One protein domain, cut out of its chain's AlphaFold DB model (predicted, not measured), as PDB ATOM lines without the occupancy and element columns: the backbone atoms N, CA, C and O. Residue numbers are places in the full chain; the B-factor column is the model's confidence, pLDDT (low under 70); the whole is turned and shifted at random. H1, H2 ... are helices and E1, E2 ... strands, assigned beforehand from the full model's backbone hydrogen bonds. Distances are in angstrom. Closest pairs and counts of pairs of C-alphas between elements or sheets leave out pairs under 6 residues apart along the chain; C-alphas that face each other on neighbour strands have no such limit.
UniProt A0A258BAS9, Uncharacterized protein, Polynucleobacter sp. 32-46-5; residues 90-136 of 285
ATOM      1  N   ALA A  90     118.204 152.893 153.926       97.88
ATOM      2  CA  ALA A  90     117.460 153.253 155.125       97.88
ATOM      3  C   ALA A  90     116.648 154.525 154.868       97.88
ATOM      4  O   ALA A  90     115.447 154.540 155.129       97.88
ATOM      5  N   PHE A  91     117.270 155.537 154.257       97.38
ATOM      6  CA  PHE A  91     116.579 156.752 153.838       97.38
ATOM      7  C   PHE A  91     115.448 156.447 152.853       97.38
ATOM      8  O   PHE A  91     114.321 156.884 153.074       97.38
ATOM      9  N   ALA A  92     115.712 155.635 151.818       98.12
ATOM     10  CA  ALA A  92     114.689 155.209 150.864       98.12
ATOM     11  C   ALA A  92     113.494 154.559 151.574       98.12
ATOM     12  O   ALA A  92     112.353 154.907 151.293       98.12
ATOM     13  N   SER A  93     113.745 153.659 152.528       98.00
ATOM     14  CA  SER A  93     112.689 153.037 153.333       98.00
ATOM     15  C   SER A  93     111.873 154.078 154.110       98.00
ATOM     16  O   SER A  93     110.644 154.040 154.086       98.00
ATOM     17  N   THR A  94     112.538 155.051 154.739       97.00
ATOM     18  CA  THR A  94     111.885 156.116 155.513       97.00
ATOM     19  C   THR A  94     111.003 157.027 154.658       97.00
ATOM     20  O   THR A  94     109.921 157.398 155.107       97.00
ATOM     21  N   ILE A  95     111.430 157.384 153.442       96.00
ATOM     22  CA  ILE A  95     110.691 158.326 152.581       96.00
ATOM     23  C   ILE A  95     109.715 157.655 151.603       96.00
ATOM     24  O   ILE A  95     109.043 158.350 150.844       96.00
ATOM     25  N   GLY A  96     109.631 156.320 151.594       97.75
ATOM     26  CA  GLY A  96     108.811 155.570 150.634       97.75
ATOM     27  C   GLY A  96     109.461 155.378 149.258       97.75
ATOM     28  O   GLY A  96     108.774 155.043 148.299       97.75
ATOM     29  N   GLY A  97     110.780 155.544 149.164       98.00
ATOM     30  CA  GLY A  97     111.599 155.406 147.963       98.00
ATOM     31  C   GLY A  97     111.923 156.741 147.292       98.00
ATOM     32  O   GLY A  97     111.287 157.763 147.538       98.00
ATOM     33  N   TYR A  98     112.936 156.741 146.428       98.50
ATOM     34  CA  TYR A  98     113.309 157.937 145.672       98.50
ATOM     35  C   TYR A  98     112.268 158.218 144.571       98.50
ATOM     36  O   TYR A  98     111.923 157.300 143.821       98.50
ATOM     37  N   PRO A  99     111.771 159.460 144.426       98.38
ATOM     38  CA  PRO A  99     110.781 159.796 143.404       98.38
ATOM     39  C   PRO A  99     111.368 159.727 141.989       98.38
ATOM     40  O   PRO A  99     112.592 159.740 141.792       98.38
ATOM     41  N   LYS A 100     110.497 159.712 140.977       98.00
ATOM     42  CA  LYS A 100     110.935 159.786 139.580       98.00
ATOM     43  C   LYS A 100     111.684 161.095 139.336       98.00
ATOM     44  O   LYS A 100     111.249 162.172 139.727       98.00
ATOM     45  N   GLY A 101     112.815 161.006 138.646       97.00
ATOM     46  CA  GLY A 101     113.682 162.142 138.353       97.00
ATOM     47  C   GLY A 101     114.684 162.480 139.457       97.00
ATOM     48  O   GLY A 101     115.527 163.339 139.212       97.00
ATOM     49  N   ALA A 102     114.650 161.804 140.614       97.88
ATOM     50  CA  ALA A 102     115.684 161.946 141.640       97.88
ATOM     51  C   ALA A 102     117.073 161.648 141.061       97.88
ATOM     52  O   ALA A 102     117.232 160.662 140.338       97.88
ATOM     53  N   ILE A 103     118.060 162.490 141.389       97.31
ATOM     54  CA  ILE A 103     119.448 162.341 140.943       97.31
ATOM     55  C   ILE A 103     120.315 161.966 142.140       97.31
ATOM     56  O   ILE A 103     120.421 162.743 143.087       97.31
ATOM     57  N   LEU A 104     120.949 160.799 142.069       96.69
ATOM     58  CA  LEU A 104     121.876 160.291 143.077       96.69
ATOM     59  C   LEU A 104     123.259 160.081 142.465       96.69
ATOM     60  O   LEU A 104     123.372 159.765 141.284       96.69
ATOM     61  N   ALA A 105     124.315 160.230 143.256       95.00
ATOM     62  CA  ALA A 105     125.641 159.791 142.836       95.00
ATOM     63  C   ALA A 105     125.782 158.267 142.977       95.00
ATOM     64  O   ALA A 105     125.093 157.645 143.785       95.00
ATOM     65  N   SER A 106     126.694 157.650 142.229       93.00
ATOM     66  CA  SER A 106     127.169 156.306 142.579       93.00
ATOM     67  C   SER A 106     127.950 156.330 143.892       93.00
ATOM     68  O   SER A 106     128.521 157.355 144.267       93.00
ATOM     69  N   ALA A 107     128.086 155.181 144.550       92.56
ATOM     70  CA  ALA A 107     128.944 155.016 145.727       92.56
ATOM     71  C   ALA A 107     130.413 155.421 145.474       92.56
ATOM     72  O   ALA A 107     131.119 155.832 146.393       92.56
ATOM     73  N   THR A 108     130.876 155.331 144.224       89.06
ATOM     74  CA  THR A 108     132.215 155.753 143.777       89.06
ATOM     75  C   THR A 108     132.291 157.214 143.327       89.06
ATOM     76  O   THR A 108     133.374 157.675 142.975       89.06
ATOM     77  N   LEU A 109     131.166 157.939 143.305       88.25
ATOM     78  CA  LEU A 109     131.042 159.321 142.824       88.25
ATOM     79  C   LEU A 109     131.477 159.526 141.358       88.25
ATOM     80  O   LEU A 109     131.880 160.618 140.962       88.25
ATOM     81  N   THR A 110     131.392 158.479 140.535       85.44
ATOM     82  CA  THR A 110     131.764 158.507 139.107       85.44
ATOM     83  C   THR A 110     130.563 158.609 138.169       85.44
ATOM     84  O   THR A 110     130.738 158.833 136.969       85.44
ATOM     85  N   VAL A 111     129.355 158.425 138.707       89.56
ATOM     86  CA  VAL A 111     128.091 158.351 137.966       89.56
ATOM     87  C   VAL A 111     127.064 159.219 138.646       89.56
ATOM     88  O   VAL A 111     126.994 159.231 139.874       89.56
ATOM     89  N   LEU A 112     126.225 159.872 137.853       93.94
ATOM     90  CA  LEU A 112     124.947 160.377 138.332       93.94
ATOM     91  C   LEU A 112     123.828 159.487 137.798       93.94
ATOM     92  O   LEU A 112     123.653 159.354 136.588       93.94
ATOM     93  N   TRP A 113     123.081 158.883 138.707       95.25
ATOM     94  CA  TRP A 113     121.917 158.053 138.452       95.25
ATOM     95  C   TRP A 113     120.649 158.886 138.532       95.25
ATOM     96  O   TRP A 113     120.432 159.575 139.521       95.25
ATOM     97  N   GLN A 114     119.785 158.786 137.527       96.12
ATOM     98  CA  GLN A 114     118.449 159.369 137.553       96.12
ATOM     99  C   GLN A 114     117.394 158.273 137.697       96.12
ATOM    100  O   GLN A 114     117.364 157.327 136.904       96.12
ATOM    101  N   SER A 115     116.513 158.409 138.688       97.06
ATOM    102  CA  SER A 115     115.384 157.493 138.862       97.06
ATOM    103  C   SER A 115     114.363 157.690 137.739       97.06
ATOM    104  O   SER A 115     114.008 158.819 137.394       97.06
ATOM    105  N   THR A 116     113.846 156.603 137.173       95.50
ATOM    106  CA  THR A 116     112.830 156.616 136.107       95.50
ATOM    107  C   THR A 116     111.438 156.206 136.583       95.50
ATOM    108  O   THR A 116     110.478 156.318 135.814       95.50
ATOM    109  N   ILE A 117     111.310 155.800 137.848       97.06
ATOM    110  CA  ILE A 117     110.062 155.364 138.485       97.06
ATOM    111  C   ILE A 117     109.846 156.097 139.814       97.06
ATOM    112  O   ILE A 117     110.804 156.558 140.433       97.06
ATOM    113  N   GLU A 118     108.590 156.200 140.246       98.19
ATOM    114  CA  GLU A 118     108.265 156.666 141.597       98.19
ATOM    115  C   GLU A 118     108.656 155.621 142.640       98.19
ATOM    116  O   GLU A 118     108.691 154.425 142.334       98.19
ATOM    117  N   ASN A 119     108.879 156.068 143.877       98.12
ATOM    118  CA  ASN A 119     109.102 155.193 145.028       98.12
ATOM    119  C   ASN A 119     110.240 154.176 144.799       98.12
ATOM    120  O   ASN A 119     110.173 153.029 145.240       98.12
ATOM    121  N   ASN A 120     111.289 154.575 144.073       98.31
ATOM    122  CA  ASN A 120     112.375 153.683 143.701       98.31
ATOM    123  C   ASN A 120     113.239 153.342 144.919       98.31
ATOM    124  O   ASN A 120     113.929 154.199 145.468       98.31
ATOM    125  N   SER A 121     113.209 152.080 145.333       97.44
ATOM    126  CA  SER A 121     113.996 151.540 146.447       97.44
ATOM    127  C   SER A 121     115.134 150.621 145.988       97.44
ATOM    128  O   SER A 121     115.825 150.036 146.819       97.44
ATOM    129  N   ASN A 122     115.349 150.484 144.677       96.44
ATOM    130  CA  ASN A 122     116.416 149.648 144.139       96.44
ATOM    131  C   ASN A 122     117.749 150.400 144.178       96.44
ATOM    132  O   ASN A 122     117.803 151.566 143.795       96.44
ATOM    133  N   ASN A 123     118.836 149.722 144.546       95.81
ATOM    134  CA  ASN A 123     120.173 150.308 144.486       95.81
ATOM    135  C   ASN A 123     120.696 150.321 143.028       95.81
ATOM    136  O   ASN A 123     120.869 149.241 142.448       95.81
ATOM    137  N   PRO A 124     120.967 151.495 142.419       93.88
ATOM    138  CA  PRO A 124     121.479 151.569 141.050       93.88
ATOM    139  C   PRO A 124     122.875 150.950 140.882       93.88
ATOM    140  O   PRO A 124     123.140 150.315 139.860       93.88
ATOM    141  N   ASP A 125     123.744 151.064 141.891       91.56
ATOM    142  CA  ASP A 125     125.137 150.602 141.821       91.56
ATOM    143  C   ASP A 125     125.249 149.072 141.798       91.56
ATOM    144  O   ASP A 125     126.240 148.517 141.326       91.56
ATOM    145  N   THR A 126     124.209 148.369 142.252       91.19
ATOM    146  CA  THR A 126     124.118 146.902 142.188       91.19
ATOM    147  C   THR A 126     123.268 146.418 141.013       91.19
ATOM    148  O   THR A 126     122.771 145.293 141.031       91.19
ATOM    149  N   GLY A 127     123.050 147.261 139.998       84.19
ATOM    150  CA  GLY A 127     122.266 146.895 138.819       84.19
ATOM    151  C   GLY A 127     120.750 146.981 139.012       84.19
ATOM    152  O   GLY A 127     120.010 146.369 138.244       84.19
ATOM    153  N   GLY A 128     120.276 147.710 140.026       87.25
ATOM    154  CA  GLY A 128     118.855 147.868 140.323       87.25
ATOM    155  C   GLY A 128     118.046 148.454 139.160       87.25
ATOM    156  O   GLY A 128     118.531 149.280 138.382       87.25
ATOM    157  N   ALA A 129     116.788 148.025 139.047       91.06
ATOM    158  CA  ALA A 129     115.860 148.521 138.035       91.06
ATOM    159  C   ALA A 129     115.386 149.954 138.340       91.06
ATOM    160  O   ALA A 129     115.392 150.395 139.489       91.06
ATOM    161  N   GLY A 130     114.918 150.663 137.308       93.62
ATOM    162  CA  GLY A 130     114.347 152.006 137.460       93.62
ATOM    163  C   GLY A 130     115.375 153.138 137.493       93.62
ATOM    164  O   GLY A 130     115.053 154.223 137.960       93.62
ATOM    165  N   TRP A 131     116.595 152.909 137.005       94.25
ATOM    166  CA  TRP A 131     117.656 153.916 136.964       94.25
ATOM    167  C   TRP A 131     118.258 154.043 135.569       94.25
ATOM    168  O   TRP A 131     118.399 153.050 134.852       94.25
ATOM    169  N   VAL A 132     118.626 155.268 135.198       92.81
ATOM    170  CA  VAL A 132     119.418 155.572 133.999       92.81
ATOM    171  C   VAL A 132     120.620 156.441 134.373       92.81
ATOM    172  O   VAL A 132     120.507 157.268 135.276       92.81
ATOM    173  N   PRO A 133     121.775 156.298 133.707       92.31
ATOM    174  CA  PRO A 133     122.936 157.131 133.993       92.31
ATOM    175  C   PRO A 133     122.852 158.457 133.227       92.31
ATOM    176  O   PRO A 133     122.731 158.455 132.004       92.31
ATOM    177  N   LEU A 134     122.988 159.595 133.906       89.56
ATOM    178  CA  LEU A 134     123.096 160.920 133.280       89.56
ATOM    179  C   LEU A 134     124.509 161.198 132.775       89.56
ATOM    180  O   LEU A 134     124.701 161.698 131.669       89.56
ATOM    181  N   THR A 135     125.508 160.846 133.577       81.50
ATOM    182  CA  THR A 135     126.923 161.034 133.258       81.50
ATOM    183  C   THR A 135     127.694 159.802 133.697       81.50
ATOM    184  O   THR A 135     127.373 159.192 134.713       81.50
ATOM    185  N   TYR A 136     128.681 159.401 132.901       79.00
ATOM    186  CA  TYR A 136     129.630 158.349 133.253       79.00
ATOM    187  C   TYR A 136     130.889 158.562 132.408       79.00
ATOM    188  O   TYR A 136     130.780 158.804 131.205       79.00
TER     189      TYR A 136
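This is residues 90 to 136 of the 285 residues of an uncharacterized protein of Polynucleobacter sp. 32-46-5 (UniProt A0A258BAS9). A small antiparallel sheet of three strands has one short helix, H1, set off from it at one end of the long axis, while a long loop, residues 116 to 130, swings out over one face. The printed part has 47 residues, under half in named elements, in the order H1, E1, E2, E3; the class is mixed. It is compact, with a radius of gyration of the C-alphas of 9.8 A and spans of 27 by 18 by 15 A.

E1, residues 103 to 105, E2, residues 111 to 115, and E3, residues 131 to 136, form a meander, each strand the antiparallel neighbour of the one before. In the hairpin E1 and E2, N 113 and O 104 are 2.7 A apart. In the hairpin E2 and E3, N 114 and O 132 are 2.8 A apart. H1, residues 90 to 95, is not on the sheet and is apart from E2 and E3; each of its O i to N i+4 pairs is within hydrogen-bond range.

H1 begins at C-alpha 90 (117.460, 153.253, 155.125). E2 measures 12.8 A and E3 13.3 A, ending at C-alpha 136 (129.630, 158.349, 133.253).

The C-alphas farthest apart, of Thr 94 and Tyr 136, are 28.6 A apart. The link E2 to E3 is long. The printed part has no cut, and no printed residue is under 70 in pLDDT.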